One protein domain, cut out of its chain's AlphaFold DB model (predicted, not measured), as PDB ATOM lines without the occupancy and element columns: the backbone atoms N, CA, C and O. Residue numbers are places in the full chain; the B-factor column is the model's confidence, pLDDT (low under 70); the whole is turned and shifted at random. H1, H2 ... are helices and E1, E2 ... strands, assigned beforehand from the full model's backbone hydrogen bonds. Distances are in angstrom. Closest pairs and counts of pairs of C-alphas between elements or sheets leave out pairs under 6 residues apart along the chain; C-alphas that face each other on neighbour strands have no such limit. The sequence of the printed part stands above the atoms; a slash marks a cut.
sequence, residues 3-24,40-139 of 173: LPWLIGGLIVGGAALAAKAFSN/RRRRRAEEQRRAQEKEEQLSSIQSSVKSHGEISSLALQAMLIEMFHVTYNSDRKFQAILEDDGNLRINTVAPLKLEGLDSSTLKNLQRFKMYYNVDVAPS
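What this domain is: This is residues 3 to 24 and 40 to 139 of the 173 residues of an uncharacterized protein of Wohlfahrtiimonas chitiniclastica SH04 (UniProt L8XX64). A long helix, H2, runs most of the length of the model, with H1 side by side with part of it and running opposite ways; at the far end of H2 is a small head, where H3 and the last residues of H2 pack on a two-stranded sheet, E1 and E2. The first residues of H2, 40 to 53, stick out as a free arm that adds to the length, and the long link of residues 89 to 118 makes a loop that folds back on itself. The printed part has 122 residues, with three named helices and two named strands in the order H1, H2, E1, H3, E2; the sheet is antiparallel, in the order E1, E2, and the class is mostly helix. The whole is loose, with a radius of gyration of the C-alphas of 17.9 A and spans of 65 by 26 by 22 A.

How they stand to each other: H1, residues 3 to 22, touches H2, residues 40 to 80, with its residues 14 to 18 alone, at a shallow tilt of 6 degrees, opposite ways; the closest C-alphas are those of Gly 14 and Val 65, 6.0 A apart. With its residues 3 to 8 alone, H1 touches H3, residues 119 to 132, at a steep tilt of 53 degrees, the same way; the closest C-alphas, of Pro 4 and Asn 124, are 5.8 A apart. H2 and H3 are close but not clearly touching, with the C-alphas of Ser 73 and Tyr 132 closest at 7.5 A. H2 has a kink of 31 degrees near residue 74. E1, residues 84 to 88, and E2, residues 134 to 138, are antiparallel neighbours at 161 degrees; N 85 and O 137, at 2.8 A, and N 135 and O 87, at 2.9 A, are within hydrogen-bond range. The closest C-alphas of H2 and E1 are those of Gln 77 and Val 86, 6.3 A apart; those of H3 and E2 are Lys 129 and Asp 135, 6.8 A apart. H1 is apart from E1 and from E2. Every O i to N i+4 pair is within hydrogen-bond range in H3, against 13 of 16 in H1 and 35 of 37 in H2.

Where its parts are: H1 begins at C-alpha 3, (166.033, 277.759, 151.326), and is 29.7 A long. H2 begins at C-alpha 40, (182.663, 256.817, 198.163), and is 57.9 A long. E1 is 12.7 A, H3 19.8 A and E2 13.0 A long, and E2 ends at C-alpha 138, (152.451, 274.997, 145.317).

The domain as a whole: The C-alphas of Arg 41 and Gly 116 are the two farthest apart, 66.1 A. Without residues 40 to 53, the body spans 46 by 27 by 22 A. Residues 25 to 39 are not printed, and C-alphas 24 and 40 are 22.5 A apart across this cut. The link from E1 to H3 is long, with 30 residues; in it residues 97 to 98 pair with residues 104 to 105, antiparallel. Mean pLDDT of the printed part is 73.9; residues 3 to 24, 40, and 101 to 102 are under 70.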
ATOM      1  N   LEU A   3     166.827 278.718 150.544       51.16
ATOM      2  CA  LEU A   3     166.033 277.759 151.326       51.16
ATOM      3  C   LEU A   3     166.823 276.604 152.002       51.16
ATOM      4  O   LEU A   3     166.432 276.225 153.106       51.16
ATOM      5  N   PRO A   4     167.923 276.046 151.441       46.81
ATOM      6  CA  PRO A   4     168.594 274.888 152.051       46.81
ATOM      7  C   PRO A   4     169.328 275.184 153.365       46.81
ATOM      8  O   PRO A   4     169.477 274.304 154.212       46.81
ATOM      9  N   TRP A   5     169.799 276.419 153.540       47.44
ATOM     10  CA  TRP A   5     170.751 276.761 154.600       47.44
ATOM     11  C   TRP A   5     170.032 277.139 155.895       47.44
ATOM     12  O   TRP A   5     170.547 276.885 156.975       47.44
ATOM     13  N   LEU A   6     168.817 277.683 155.798       50.31
ATOM     14  CA  LEU A   6     168.043 278.132 156.955       50.31
ATOM     15  C   LEU A   6     167.352 276.978 157.684       50.31
ATOM     16  O   LEU A   6     167.406 276.919 158.906       50.31
ATOM     17  N   ILE A   7     166.774 276.018 156.956       53.81
ATOM     18  CA  ILE A   7     166.171 274.830 157.584       53.81
ATOM     19  C   ILE A   7     167.274 273.906 158.124       53.81
ATOM     20  O   ILE A   7     167.133 273.337 159.199       53.81
ATOM     21  N   GLY A   8     168.395 273.772 157.403       44.66
ATOM     22  CA  GLY A   8     169.527 272.948 157.829       44.66
ATOM     23  C   GLY A   8     170.355 273.563 158.963       44.66
ATOM     24  O   GLY A   8     170.619 272.893 159.955       44.66
ATOM     25  N   GLY A   9     170.753 274.831 158.848       51.06
ATOM     26  CA  GLY A   9     171.672 275.484 159.787       51.06
ATOM     27  C   GLY A   9     171.071 275.734 161.168       51.06
ATOM     28  O   GLY A   9     171.756 275.578 162.175       51.06
ATOM     29  N   LEU A  10     169.777 276.044 161.225       47.06
ATOM     30  CA  LEU A  10     169.071 276.321 162.477       47.06
ATOM     31  C   LEU A  10     168.915 275.063 163.348       47.06
ATOM     32  O   LEU A  10     168.970 275.118 164.572       47.06
ATOM     33  N   ILE A  11     168.781 273.910 162.697       50.09
ATOM     34  CA  ILE A  11     168.565 272.617 163.344       50.09
ATOM     35  C   ILE A  11     169.899 271.961 163.711       50.09
ATOM     36  O   ILE A  11     170.058 271.439 164.813       50.09
ATOM     37  N   VAL A  12     170.890 272.054 162.820       50.03
ATOM     38  CA  VAL A  12     172.255 271.573 163.073       50.03
ATOM     39  C   VAL A  12     172.926 272.366 164.199       50.03
ATOM     40  O   VAL A  12     173.642 271.774 164.997       50.03
ATOM     41  N   GLY A  13     172.660 273.672 164.328       48.34
ATOM     42  CA  GLY A  13     173.184 274.483 165.435       48.34
ATOM     43  C   GLY A  13     172.697 274.017 166.813       48.34
ATOM     44  O   GLY A  13     173.494 273.929 167.744       48.34
ATOM     45  N   GLY A  14     171.416 273.652 166.933       47.09
ATOM     46  CA  GLY A  14     170.848 273.105 168.171       47.09
ATOM     47  C   GLY A  14     171.370 271.702 168.503       47.09
ATOM     48  O   GLY A  14     171.774 271.449 169.635       47.09
ATOM     49  N   ALA A  15     171.438 270.815 167.505       46.50
ATOM     50  CA  ALA A  15     171.963 269.458 167.674       46.50
ATOM     51  C   ALA A  15     173.471 269.440 167.994       46.50
ATOM     52  O   ALA A  15     173.920 268.644 168.812       46.50
ATOM     53  N   ALA A  16     174.264 270.348 167.416       52.12
ATOM     54  CA  ALA A  16     175.699 270.443 167.692       52.12
ATOM     55  C   ALA A  16     176.004 270.920 169.122       52.12
ATOM     56  O   ALA A  16     176.979 270.469 169.723       52.12
ATOM     57  N   LEU A  17     175.178 271.814 169.678       50.19
ATOM     58  CA  LEU A  17     175.287 272.228 171.080       50.19
ATOM     59  C   LEU A  17     174.919 271.082 172.029       50.19
ATOM     60  O   LEU A  17     175.615 270.877 173.021       50.19
ATOM     61  N   ALA A  18     173.889 270.305 171.690       50.53
ATOM     62  CA  ALA A  18     173.502 269.118 172.445       50.53
ATOM     63  C   ALA A  18     174.598 268.040 172.410       50.53
ATOM     64  O   ALA A  18     175.067 267.614 173.458       50.53
ATOM     65  N   ALA A  19     175.098 267.675 171.225       53.19
ATOM     66  CA  ALA A  19     176.168 266.688 171.070       53.19
ATOM     67  C   ALA A  19     177.441 267.058 171.857       53.19
ATOM     68  O   ALA A  19     178.078 266.183 172.437       53.19
ATOM     69  N   LYS A  20     177.786 268.353 171.942       56.56
ATOM     70  CA  LYS A  20     178.909 268.833 172.767       56.56
ATOM     71  C   LYS A  20     178.687 268.645 174.269       56.56
ATOM     72  O   LYS A  20     179.649 268.368 174.981       56.56
ATOM     73  N   ALA A  21     177.452 268.803 174.743       56.72
ATOM     74  CA  ALA A  21     177.095 268.541 176.136       56.72
ATOM     75  C   ALA A  21     177.195 267.042 176.471       56.72
ATOM     76  O   ALA A  21     177.611 266.690 177.572       56.72
ATOM     77  N   PHE A  22     176.905 266.165 175.503       54.66
ATOM     78  CA  PHE A  22     177.030 264.711 175.655       54.66
ATOM     79  C   PHE A  22     178.463 264.179 175.492       54.66
ATOM     80  O   PHE A  22     178.799 263.155 176.076       54.66
ATOM     81  N   SER A  23     179.331 264.858 174.733       52.78
ATOM     82  CA  SER A  23     180.689 264.369 174.443       52.78
ATOM     83  C   SER A  23     181.744 264.683 175.511       52.78
ATOM     84  O   SER A  23     182.878 264.238 175.373       52.78
ATOM     85  N   ASN A  24     181.429 265.455 176.555       51.53
ATOM     86  CA  ASN A  24     182.411 265.858 177.578       51.53
ATOM     87  C   ASN A  24     182.680 264.770 178.647       51.53
ATOM     88  O   ASN A  24     183.096 265.088 179.757       51.53
ATOM     89  N   ARG A  40     183.917 257.313 198.772       67.56
ATOM     90  CA  ARG A  40     182.663 256.817 198.163       67.56
ATOM     91  C   ARG A  40     181.468 257.724 198.451       67.56
ATOM     92  O   ARG A  40     180.640 257.925 197.568       67.56
ATOM     93  N   ARG A  41     181.359 258.292 199.658       71.31
ATOM     94  CA  ARG A  41     180.297 259.266 199.980       71.31
ATOM     95  C   ARG A  41     180.466 260.578 199.214       71.31
ATOM     96  O   ARG A  41     179.473 261.087 198.702       71.31
ATOM     97  N   ARG A  42     181.697 261.092 199.090       70.31
ATOM     98  CA  ARG A  42     181.993 262.296 198.292       70.31
ATOM     99  C   ARG A  42     181.768 262.069 196.799       70.31
ATOM    100  O   ARG A  42     181.067 262.871 196.199       70.31
ATOM    101  N   ARG A  43     182.235 260.945 196.240       71.56
ATOM    102  CA  ARG A  43     181.991 260.570 194.835       71.56
ATOM    103  C   ARG A  43     180.502 260.457 194.524       71.56
ATOM    104  O   ARG A  43     180.061 261.057 193.562       71.56
ATOM    105  N   ARG A  44     179.693 259.814 195.377       71.94
ATOM    106  CA  ARG A  44     178.230 259.757 195.172       71.94
ATOM    107  C   ARG A  44     177.558 261.130 195.238       71.94
ATOM    108  O   ARG A  44     176.608 261.375 194.503       71.94
ATOM    109  N   ALA A  45     178.028 262.018 196.116       74.06
ATOM    110  CA  ALA A  45     177.510 263.382 196.205       74.06
ATOM    111  C   ALA A  45     177.918 264.231 194.984       74.06
ATOM    112  O   ALA A  45     177.104 264.997 194.475       74.06
ATOM    113  N   GLU A  46     179.144 264.075 194.482       74.94
ATOM    114  CA  GLU A  46     179.605 264.700 193.236       74.94
ATOM    115  C   GLU A  46     178.899 264.128 192.005       74.94
ATOM    116  O   GLU A  46     178.480 264.897 191.148       74.94
ATOM    117  N   GLU A  47     178.695 262.815 191.932       72.62
ATOM    118  CA  GLU A  47     177.936 262.149 190.869       72.62
ATOM    119  C   GLU A  47     176.482 262.624 190.843       72.62
ATOM    120  O   GLU A  47     175.970 262.936 189.772       72.62
ATOM    121  N   GLN A  48     175.826 262.758 192.003       76.06
ATOM    122  CA  GLN A  48     174.469 263.310 192.075       76.06
ATOM    123  C   GLN A  48     174.411 264.774 191.638       76.06
ATOM    124  O   GLN A  48     173.496 265.142 190.905       76.06
ATOM    125  N   ARG A  49     175.381 265.603 192.043       73.62
ATOM    126  CA  ARG A  49     175.446 267.004 191.597       73.62
ATOM    127  C   ARG A  49     175.700 267.104 190.097       73.62
ATOM    128  O   ARG A  49     174.984 267.830 189.422       73.62
ATOM    129  N   ARG A  50     176.642 266.321 189.560       75.31
ATOM    130  CA  ARG A  50     176.907 266.246 188.115       75.31
ATOM    131  C   ARG A  50     175.682 265.748 187.347       75.31
ATOM    132  O   ARG A  50     175.387 266.282 186.287       75.31
ATOM    133  N   ALA A  51     174.953 264.761 187.867       75.25
ATOM    134  CA  ALA A  51     173.732 264.260 187.238       75.25
ATOM    135  C   ALA A  51     172.619 265.321 187.208       75.25
ATOM    136  O   ALA A  51     171.999 265.508 186.167       75.25
ATOM    137  N   GLN A  52     172.420 266.056 188.308       77.56
ATOM    138  CA  GLN A  52     171.456 267.164 188.366       77.56
ATOM    139  C   GLN A  52     171.846 268.311 187.432       77.56
ATOM    140  O   GLN A  52     171.012 268.790 186.670       77.56
ATOM    141  N   GLU A  53     173.120 268.712 187.420       78.19
ATOM    142  CA  GLU A  53     173.618 269.746 186.509       78.19
ATOM    143  C   GLU A  53     173.452 269.333 185.040       78.19
ATOM    144  O   GLU A  53     173.072 270.160 184.210       78.19
ATOM    145  N   LYS A  54     173.681 268.052 184.710       72.94
ATOM    146  CA  LYS A  54     173.408 267.507 183.374       72.94
ATOM    147  C   LYS A  54     171.915 267.593 183.046       72.94
ATOM    148  O   LYS A  54     171.567 268.119 181.996       72.94
ATOM    149  N   GLU A  55     171.031 267.138 183.929       76.44
ATOM    150  CA  GLU A  55     169.578 267.166 183.703       76.44
ATOM    151  C   GLU A  55     169.044 268.597 183.507       76.44
ATOM    152  O   GLU A  55     168.276 268.870 182.579       76.44
ATOM    153  N   GLU A  56     169.518 269.550 184.312       79.19
ATOM    154  CA  GLU A  56     169.178 270.966 184.169       79.19
ATOM    155  C   GLU A  56     169.673 271.533 182.835       79.19
ATOM    156  O   GLU A  56     168.906 272.179 182.113       79.19
ATOM    157  N   GLN A  57     170.919 271.240 182.448       75.62
ATOM    158  CA  GLN A  57     171.455 271.650 181.149       75.62
ATOM    159  C   GLN A  57     170.639 271.065 179.995       75.62
ATOM    160  O   GLN A  57     170.273 271.807 179.081       75.62
ATOM    161  N   LEU A  58     170.268 269.786 180.055       72.50
ATOM    162  CA  LEU A  58     169.448 269.137 179.033       72.50
ATOM    163  C   LEU A  58     168.070 269.778 178.907       72.50
ATOM    164  O   LEU A  58     167.651 270.119 177.798       72.50
ATOM    165  N   SER A  59     167.394 270.027 180.028       77.75
ATOM    166  CA  SER A  59     166.092 270.698 180.019       77.75
ATOM    167  C   SER A  59     166.188 272.124 179.450       77.75
ATOM    168  O   SER A  59     165.331 272.554 178.667       77.75
ATOM    169  N   SER A  60     167.277 272.840 179.750       79.00
ATOM    170  CA  SER A  60     167.534 274.178 179.214       79.00
ATOM    171  C   SER A  60     167.764 274.151 177.698       79.00
ATOM    172  O   SER A  60     167.164 274.943 176.969       79.00
ATOM    173  N   ILE A  61     168.540 273.189 177.190       77.00
ATOM    174  CA  ILE A  61     168.812 273.037 175.757       77.00
ATOM    175  C   ILE A  61     167.534 272.620 175.028       77.00
ATOM    176  O   ILE A  61     167.192 273.212 174.005       77.00
ATOM    177  N   GLN A  62     166.783 271.659 175.567       77.94
ATOM    178  CA  GLN A  62     165.533 271.193 174.972       77.94
ATOM    179  C   GLN A  62     164.499 272.325 174.880       77.94
ATOM    180  O   GLN A  62     163.853 272.498 173.841       77.94
ATOM    181  N   SER A  63     164.367 273.140 175.932       79.88
ATOM    182  CA  SER A  63     163.475 274.306 175.922       79.88
ATOM    183  C   SER A  63     163.940 275.382 174.935       79.88
ATOM    184  O   SER A  63     163.114 275.925 174.194       79.88
ATOM    185  N   SER A  64     165.250 275.630 174.844       80.12
ATOM    186  CA  SER A  64     165.850 276.548 173.872       80.12
ATOM    187  C   SER A  64     165.573 276.105 172.435       80.12
ATOM    188  O   SER A  64     164.982 276.863 171.670       80.12
ATOM    189  N   VAL A  65     165.869 274.848 172.087       79.75
ATOM    190  CA  VAL A  65     165.607 274.278 170.753       79.75
ATOM    191  C   VAL A  65     164.126 274.382 170.396       79.75
ATOM    192  O   VAL A  65     163.785 274.816 169.295       79.75
ATOM    193  N   LYS A  66     163.235 274.048 171.335       81.62
ATOM    194  CA  LYS A  66     161.792 274.132 171.115       81.62
ATOM    195  C   LYS A  66     161.329 275.569 170.884       81.62
ATOM    196  O   LYS A  66     160.617 275.826 169.918       81.62
ATOM    197  N   SER A  67     161.731 276.503 171.745       81.94
ATOM    198  CA  SER A  67     161.362 277.919 171.610       81.94
ATOM    199  C   SER A  67     161.892 278.527 170.313       81.94
ATOM    200  O   SER A  67     161.163 279.231 169.616       81.94
ATOM    201  N   HIS A  68     163.130 278.195 169.949       79.88
ATOM    202  CA  HIS A  68     163.750 278.664 168.724       79.88
ATOM    203  C   HIS A  68     163.018 278.119 167.497       79.88
ATOM    204  O   HIS A  68     162.669 278.893 166.609       79.88
ATOM    205  N   GLY A  69     162.691 276.822 167.490       79.69
ATOM    206  CA  GLY A  69     161.873 276.204 166.450       79.69
ATOM    207  C   GLY A  69     160.514 276.890 166.296       79.69
ATOM    208  O   GLY A  69     160.144 277.292 165.195       79.69
ATOM    209  N   GLU A  70     159.791 277.119 167.393       82.50
ATOM    210  CA  GLU A  70     158.495 277.812 167.356       82.50
ATOM    211  C   GLU A  70     158.607 279.233 166.773       82.50
ATOM    212  O   GLU A  70     157.796 279.614 165.927       82.50
ATOM    213  N   ILE A  71     159.638 280.002 167.136       81.94
ATOM    214  CA  ILE A  71     159.876 281.348 166.582       81.94
ATOM    215  C   ILE A  71     160.214 281.274 165.086       81.94
ATOM    216  O   ILE A  71     159.678 282.037 164.278       81.94
ATOM    217  N   SER A  72     161.076 280.336 164.694       80.94
ATOM    218  CA  SER A  72     161.499 280.165 163.304       80.94
ATOM    219  C   SER A  72     160.364 279.754 162.372       80.94
ATOM    220  O   SER A  72     160.422 280.076 161.187       80.94
ATOM    221  N   SER A  73     159.306 279.120 162.886       81.31
ATOM    222  CA  SER A  73     158.131 278.744 162.091       81.31
ATOM    223  C   SER A  73     157.515 279.934 161.333       81.31
ATOM    224  O   SER A  73     157.164 279.822 160.157       81.31
ATOM    225  N   LEU A  74     157.440 281.109 161.966       80.50
ATOM    226  CA  LEU A  74     156.866 282.313 161.361       80.50
ATOM    227  C   LEU A  74     157.758 282.857 160.243       80.50
ATOM    228  O   LEU A  74     157.266 283.188 159.164       80.50
ATOM    229  N   ALA A  75     159.070 282.894 160.476       80.88
ATOM    230  CA  ALA A  75     160.037 283.328 159.475       80.88
ATOM    231  C   ALA A  75     160.045 282.387 158.258       80.88
ATOM    232  O   ALA A  75     160.041 282.846 157.117       80.88
ATOM    233  N   LEU A  76     160.000 281.070 158.493       79.94
ATOM    234  CA  LEU A  76     159.931 280.055 157.438       79.94
ATOM    235  C   LEU A  76     158.647 280.171 156.615       79.94
ATOM    236  O   LEU A  76     158.706 280.111 155.390       79.94
ATOM    237  N   GLN A  77     157.505 280.402 157.265       82.00
ATOM    238  CA  GLN A  77     156.242 280.626 156.566       82.00
ATOM    239  C   GLN A  77     156.300 281.876 155.679       82.00
ATOM    240  O   GLN A  77     155.931 281.803 154.509       82.00
ATOM    241  N   ALA A  78     156.800 282.999 156.202       81.38
ATOM    242  CA  ALA A  78     156.914 284.246 155.447       81.38
ATOM    243  C   ALA A  78     157.849 284.118 154.233       81.38
ATOM    244  O   ALA A  78     157.557 284.663 153.176       81.38
ATOM    245  N   MET A  79     158.940 283.360 154.354       80.00
ATOM    246  CA  MET A  79     159.858 283.113 153.236       80.00
ATOM    247  C   MET A  79     159.267 282.217 152.144       80.00
ATOM    248  O   MET A  79     159.693 282.294 150.994       80.00
ATOM    249  N   LEU A  80     158.326 281.340 152.495       81.88
ATOM    250  CA  LEU A  80     157.730 280.383 151.563       81.88
ATOM    251  C   LEU A  80     156.449 280.905 150.904       81.88
ATOM    252  O   LEU A  80     156.093 280.388 149.852       81.88
ATOM    253  N   ILE A  81     155.794 281.920 151.478       82.81
ATOM    254  CA  ILE A  81     154.414 282.314 151.147       82.81
ATOM    255  C   ILE A  81     154.170 282.649 149.669       82.81
ATOM    256  O   ILE A  81     153.084 282.387 149.158       82.81
ATOM    257  N   GLU A  82     155.162 283.198 148.966       80.94
ATOM    258  CA  GLU A  82     155.016 283.545 147.547       80.94
ATOM    259  C   GLU A  82     154.995 282.308 146.646       80.94
ATOM    260  O   GLU A  82     154.266 282.262 145.655       80.94
ATOM    261  N   MET A  83     155.785 281.287 146.985       81.00
ATOM    262  CA  MET A  83     155.994 280.096 146.153       81.00
ATOM    263  C   MET A  83     155.166 278.898 146.623       81.00
ATOM    264  O   MET A  83     154.836 278.014 145.833       81.00
ATOM    265  N   PHE A  84     154.823 278.856 147.908       86.56
ATOM    266  CA  PHE A  84     154.157 277.731 148.540       86.56
ATOM    267  C   PHE A  84     153.123 278.190 149.565       86.56
ATOM    268  O   PHE A  84     153.373 279.059 150.401       86.56
ATOM    269  N   HIS A  85     151.980 277.515 149.571       86.38
ATOM    270  CA  HIS A  85     151.045 277.562 150.682       86.38
ATOM    271  C   HIS A  85     151.517 276.604 151.772       86.38
ATOM    272  O   HIS A  85     151.651 275.405 151.534       86.38
ATOM    273  N   VAL A  86     151.773 277.149 152.962       87.25
ATOM    274  CA  VAL A  86     152.183 276.393 154.149       87.25
ATOM    275  C   VAL A  86     151.037 276.388 155.152       87.25
ATOM    276  O   VAL A  86     150.616 277.449 155.622       87.25
ATOM    277  N   THR A  87     150.565 275.198 155.511       86.00
ATOM    278  CA  THR A  87     149.520 274.992 156.516       86.00
ATOM    279  C   THR A  87     150.083 274.168 157.666       86.00
ATOM    280  O   THR A  87     150.589 273.069 157.458       86.00
ATOM    281  N   TYR A  88     150.019 274.711 158.881       85.94
ATOM    282  CA  TYR A  88     150.428 274.002 160.091       85.94
ATOM    283  C   TYR A  88     149.266 273.152 160.600       85.94
ATOM    284  O   TYR A  88     148.183 273.678 160.851       85.94
ATOM    285  N   ASN A  89     149.504 271.856 160.791       83.69
ATOM    286  CA  ASN A  89     148.466 270.899 161.193       83.69
ATOM    287  C   ASN A  89     148.340 270.735 162.716       83.69
ATOM    288  O   ASN A  89     147.707 269.798 163.199       83.69
ATOM    289  N   SER A  90     149.009 271.590 163.489       77.81
ATOM    290  CA  SER A  90     149.119 271.484 164.942       77.81
ATOM    291  C   SER A  90     149.344 272.864 165.553       77.81
ATOM    292  O   SER A  90     150.058 273.685 164.976       77.81
ATOM    293  N   ASP A  91     148.792 273.081 166.750       75.50
ATOM    294  CA  ASP A  91     149.024 274.294 167.547       75.50
ATOM    295  C   ASP A  91     150.500 274.452 167.927       75.50
ATOM    296  O   ASP A  91     151.027 275.562 167.977       75.50
ATOM    297  N   ARG A  92     151.186 273.326 168.167       75.12
ATOM    298  CA  ARG A  92     152.649 273.285 168.278       75.12
ATOM    299  C   ARG A  92     153.230 273.119 166.891       75.12
ATOM    300  O   ARG A  92     153.054 272.054 166.285       75.12
ATOM    301  N   LYS A  93     153.887 274.164 166.399       80.81
ATOM    302  CA  LYS A  93     154.420 274.191 165.042       80.81
ATOM    303  C   LYS A  93     155.723 273.430 164.957       80.81
ATOM    304  O   LYS A  93     155.976 272.854 163.917       80.81
ATOM    305  N   PHE A  94     156.537 273.392 166.008       82.56
ATOM    306  CA  PHE A  94     157.789 272.641 166.009       82.56
ATOM    307  C   PHE A  94     157.613 271.294 166.720       82.56
ATOM    308  O   PHE A  94     157.203 271.235 167.880       82.56
ATOM    309  N   GLN A  95     157.919 270.202 166.018       81.69
ATOM    310  CA  GLN A  95     157.691 268.832 166.494       81.69
ATOM    311  C   GLN A  95     158.967 268.022 166.718       81.69
ATOM    312  O   GLN A  95     158.880 266.887 167.185       81.69
ATOM    313  N   ALA A  96     160.141 268.575 166.407       79.56
ATOM    314  CA  ALA A  96     161.392 267.882 166.683       79.56
ATOM    315  C   ALA A  96     161.615 267.777 168.197       79.56
ATOM    316  O   ALA A  96     161.452 268.755 168.931       79.56
ATOM    317  N   ILE A  97     162.006 266.592 168.654       79.12
ATOM    318  CA  ILE A  97     162.323 266.325 170.057       79.12
ATOM    319  C   ILE A  97     163.813 266.035 170.139       79.12
ATOM    320  O   ILE A  97     164.304 265.171 169.423       79.12
ATOM    321  N   LEU A  98     164.522 266.758 171.002       76.94
ATOM    322  CA  LEU A  98     165.903 266.430 171.336       76.94
ATOM    323  C   LEU A  98     165.910 265.222 172.276       76.94
ATOM    324  O   LEU A  98     165.248 265.272 173.316       76.94
ATOM    325  N   GLU A  99     166.603 264.164 171.868       78.62
ATOM    326  CA  GLU A  99     166.824 262.946 172.647       78.62
ATOM    327  C   GLU A  99     168.114 263.044 173.476       78.62
ATOM    328  O   GLU A  99     168.949 263.932 173.274       78.62
ATOM    329  N   ASP A 100     168.261 262.117 174.424       70.25
ATOM    330  CA  ASP A 100     169.360 262.069 175.401       70.25
ATOM    331  C   ASP A 100     170.723 261.714 174.781       70.25
ATOM    332  O   ASP A 100     171.730 261.647 175.474       70.25
ATOM    333  N   ASP A 101     170.777 261.455 173.479       69.25
ATOM    334  CA  ASP A 101     172.000 261.242 172.703       69.25
ATOM    335  C   ASP A 101     172.394 262.486 171.877       69.25
ATOM    336  O   ASP A 101     173.378 262.475 171.135       69.25
ATOM    337  N   GLY A 102     171.621 263.570 171.991       64.25
ATOM    338  CA  GLY A 102     171.805 264.809 171.238       64.25
ATOM    339  C   GLY A 102     171.238 264.771 169.827       64.25
ATOM    340  O   GLY A 102     171.345 265.770 169.107       64.25
ATOM    341  N   ASN A 103     170.602 263.669 169.431       70.75
ATOM    342  CA  ASN A 103     169.908 263.580 168.161       70.75
ATOM    343  C   ASN A 103     168.506 264.178 168.261       70.75
ATOM    344  O   ASN A 103     167.853 264.199 169.303       70.75
ATOM    345  N   LEU A 104     168.030 264.692 167.130       72.94
ATOM    346  CA  LEU A 104     166.657 265.156 167.009       72.94
ATOM    347  C   LEU A 104     165.801 264.027 166.460       72.94
ATOM    348  O   LEU A 104     165.902 263.675 165.281       72.94
ATOM    349  N   ARG A 105     164.895 263.515 167.286       79.81
ATOM    350  CA  ARG A 105     163.807 262.685 166.798       79.81
ATOM    351  C   ARG A 105     162.832 263.550 166.016       79.81
ATOM    352  O   ARG A 105     162.265 264.519 166.526       79.81
ATOM    353  N   ILE A 106     162.623 263.153 164.769       80.31
ATOM    354  CA  ILE A 106     161.690 263.772 163.833       80.31
ATOM    355  C   ILE A 106     160.610 262.781 163.434       80.31
ATOM    356  O   ILE A 106     160.836 261.571 163.394       80.31
ATOM    357  N   ASN A 107     159.434 263.300 163.100       72.75
ATOM    358  CA  ASN A 107     158.347 262.457 162.637       72.75
ATOM    359  C   ASN A 107     158.612 261.974 161.211       72.75
ATOM    360  O   ASN A 107     159.056 262.727 160.339       72.75
ATOM    361  N   THR A 108     158.302 260.701 160.967       75.12
ATOM    362  CA  THR A 108     158.275 260.169 159.606       75.12
ATOM    363  C   THR A 108     157.004 260.666 158.938       75.12
ATOM    364  O   THR A 108     155.900 260.406 159.411       75.12
ATOM    365  N   VAL A 109     157.160 261.399 157.842       79.00
ATOM    366  CA  VAL A 109     156.052 261.990 157.087       79.00
ATOM    367  C   VAL A 109     156.031 261.431 155.675       79.00
ATOM    368  O   VAL A 109     157.076 261.083 155.118       79.00
ATOM    369  N   ALA A 110     154.839 261.365 155.085       80.44
ATOM    370  CA  ALA A 110     154.688 260.959 153.695       80.44
ATOM    371  C   ALA A 110     155.577 261.824 152.775       80.44
ATOM    372  O   ALA A 110     155.728 263.028 153.023       80.44
ATOM    373  N   PRO A 111     156.178 261.235 151.727       79.50
ATOM    374  CA  PRO A 111     157.041 261.970 150.816       79.50
ATOM    375  C   PRO A 111     156.247 263.037 150.061       79.50
ATOM    376  O   PRO A 111     155.179 262.758 149.509       79.50
ATOM    377  N   LEU A 112     156.788 264.253 150.007       80.12
ATOM    378  CA  LEU A 112     156.273 265.319 149.159       80.12
ATOM    379  C   LEU A 112     156.487 264.958 147.690       80.12
ATOM    380  O   LEU A 112     157.613 264.756 147.237       80.12
ATOM    381  N   LYS A 113     155.385 264.907 146.945       76.38
ATOM    382  CA  LYS A 113     155.378 264.758 145.492       76.38
ATOM    383  C   LYS A 113     154.975 266.092 144.884       76.38
ATOM    384  O   LYS A 113     153.797 266.355 144.677       76.38
ATOM    385  N   LEU A 114     155.967 266.949 144.684       78.88
ATOM    386  CA  LEU A 114     155.811 268.227 144.002       78.88
ATOM    387  C   LEU A 114     156.591 268.146 142.694       78.88
ATOM    388  O   LEU A 114     157.820 268.064 142.703       78.88
ATOM    389  N   GLU A 115     155.868 268.100 141.581       75.75
ATOM    390  CA  GLU A 115     156.459 268.008 140.248       75.75
ATOM    391  C   GLU A 115     157.077 269.352 139.828       75.75
ATOM    392  O   GLU A 115     156.637 270.426 140.245       75.75
ATOM    393  N   GLY A 116     158.145 269.295 139.028       70.19
ATOM    394  CA  GLY A 116     158.817 270.489 138.501       70.19
ATOM    395  C   GLY A 116     159.717 271.240 139.494       70.19
ATOM    396  O   GLY A 116     160.198 272.322 139.166       70.19
ATOM    397  N   LEU A 117     159.966 270.693 140.689       75.12
ATOM    398  CA  LEU A 117     160.932 271.245 141.644       75.12
ATOM    399  C   LEU A 117     162.287 270.543 141.558       75.12
ATOM    400  O   LEU A 117     162.373 269.338 141.328       75.12
ATOM    401  N   ASP A 118     163.348 271.299 141.837       80.00
ATOM    402  CA  ASP A 118     164.681 270.729 142.011       80.00
ATOM    403  C   ASP A 118     164.741 269.780 143.226       80.00
ATOM    404  O   ASP A 118     164.090 269.993 144.256       80.00
ATOM    405  N   SER A 119     165.592 268.758 143.126       78.06
ATOM    406  CA  SER A 119     165.825 267.746 144.161       78.06
ATOM    407  C   SER A 119     166.249 268.369 145.493       78.06
ATOM    408  O   SER A 119     165.823 267.911 146.556       78.06
ATOM    409  N   SER A 120     167.048 269.444 145.463       75.88
ATOM    410  CA  SER A 120     167.448 270.160 146.678       75.88
ATOM    411  C   SER A 120     166.243 270.796 147.366       75.88
ATOM    412  O   SER A 120     166.020 270.591 148.560       75.88
ATOM    413  N   THR A 121     165.412 271.510 146.605       77.62
ATOM    414  CA  THR A 121     164.194 272.150 147.114       77.62
ATOM    415  C   THR A 121     163.238 271.119 147.702       77.62
ATOM    416  O   THR A 121     162.774 271.296 148.827       77.62
ATOM    417  N   LEU A 122     163.016 270.002 147.006       82.25
ATOM    418  CA  LEU A 122     162.137 268.931 147.475       82.25
ATOM    419  C   LEU A 122     162.645 268.300 148.780       82.25
ATOM    420  O   LEU A 122     161.867 268.114 149.713       82.25
ATOM    421  N   LYS A 123     163.957 268.057 148.908       82.38
ATOM    422  CA  LYS A 123     164.567 267.579 150.163       82.38
ATOM    423  C   LYS A 123     164.401 268.575 151.313       82.38
ATOM    424  O   LYS A 123     164.154 268.161 152.444       82.38
ATOM    425  N   ASN A 124     164.526 269.872 151.047       81.38
ATOM    426  CA  ASN A 124     164.366 270.900 152.078       81.38
ATOM    427  C   ASN A 124     162.912 271.031 152.536       81.38
ATOM    428  O   ASN A 124     162.664 271.110 153.736       81.38
ATOM    429  N   LEU A 125     161.956 270.983 151.605       82.50
ATOM    430  CA  LEU A 125     160.529 270.957 151.931       82.50
ATOM    431  C   LEU A 125     160.151 269.684 152.693       82.50
ATOM    432  O   LEU A 125     159.394 269.752 153.658       82.50
ATOM    433  N   GLN A 126     160.736 268.539 152.326       84.81
ATOM    434  CA  GLN A 126     160.559 267.289 153.064       84.81
ATOM    435  C   GLN A 126     161.046 267.429 154.507       84.81
ATOM    436  O   GLN A 126     160.325 267.078 155.436       84.81
ATOM    437  N   ARG A 127     162.242 267.990 154.712       81.56
ATOM    438  CA  ARG A 127     162.769 268.279 156.053       81.56
ATOM    439  C   ARG A 127     161.845 269.218 156.817       81.56
ATOM    440  O   ARG A 127     161.490 268.919 157.950       81.56
ATOM    441  N   PHE A 128     161.407 270.309 156.197       83.69
ATOM    442  CA  PHE A 128     160.474 271.249 156.814       83.69
ATOM    443  C   PHE A 128     159.191 270.550 157.286       83.69
ATOM    444  O   PHE A 128     158.796 270.720 158.437       83.69
ATOM    445  N   LYS A 129     158.620 269.662 156.463       85.75
ATOM    446  CA  LYS A 129     157.473 268.825 156.835       85.75
ATOM    447  C   LYS A 129     157.756 267.908 158.028       85.75
ATOM    448  O   LYS A 129     156.912 267.803 158.911       85.75
ATOM    449  N   MET A 130     158.937 267.290 158.090       83.88
ATOM    450  CA  MET A 130     159.336 266.415 159.206       83.88
ATOM    451  C   MET A 130     159.513 267.172 160.529       83.88
ATOM    452  O   MET A 130     159.151 266.652 161.582       83.88
ATOM    453  N   TYR A 131     160.059 268.391 160.484       83.56
ATOM    454  CA  TYR A 131     160.320 269.198 161.680       83.56
ATOM    455  C   TYR A 131     159.092 269.957 162.182       83.56
ATOM    456  O   TYR A 131     158.975 270.170 163.389       83.56
ATOM    457  N   TYR A 132     158.198 270.370 161.277       83.31
ATOM    458  CA  TYR A 132     157.116 271.301 161.601       83.31
ATOM    459  C   TYR A 132     155.691 270.763 161.393       83.31
ATOM    460  O   TYR A 132     154.724 271.475 161.650       83.31
ATOM    461  N   ASN A 133     155.540 269.517 160.924       82.94
ATOM    462  CA  ASN A 133     154.241 268.909 160.597       82.94
ATOM    463  C   ASN A 133     153.334 269.849 159.794       82.94
ATOM    464  O   ASN A 133     152.223 270.214 160.192       82.94
ATOM    465  N   VAL A 134     153.884 270.275 158.666       85.62
ATOM    466  CA  VAL A 134     153.245 271.195 157.737       85.62
ATOM    467  C   VAL A 134     152.823 270.471 156.477       85.62
ATOM    468  O   VAL A 134     153.549 269.625 155.949       85.62
ATOM    469  N   ASP A 135     151.683 270.868 155.938       86.31
ATOM    470  CA  ASP A 135     151.372 270.603 154.547       86.31
ATOM    471  C   ASP A 135     151.836 271.773 153.689       86.31
ATOM    472  O   ASP A 135     151.643 272.944 154.019       86.31
ATOM    473  N   VAL A 136     152.524 271.423 152.603       86.81
ATOM    474  CA  VAL A 136     153.090 272.371 151.652       86.81
ATOM    475  C   VAL A 136     152.481 272.073 150.294       86.81
ATOM    476  O   VAL A 136     152.635 270.967 149.772       86.81
ATOM    477  N   ALA A 137     151.803 273.063 149.731       86.38
ATOM    478  CA  ALA A 137     151.232 273.020 148.392       86.38
ATOM    479  C   ALA A 137     151.848 274.132 147.527       86.38
ATOM    480  O   ALA A 137     152.233 275.173 148.066       86.38
ATOM    481  N   PRO A 138     151.971 273.943 146.203       85.62
ATOM    482  CA  PRO A 138     152.451 274.997 145.317       85.62
ATOM    483  C   PRO A 138     151.466 276.172 145.326       85.62
ATOM    484  O   PRO A 138     150.251 275.970 145.368       85.62
ATOM    485  N   SER A 139     151.980 277.402 145.308       86.50
ATOM    486  CA  SER A 139     151.129 278.584 145.160       86.50
ATOM    487  C   SER A 139     150.588 278.701 143.733       86.50
ATOM    488  O   SER A 139     151.120 278.103 142.788       86.50
TER     489      SER A 139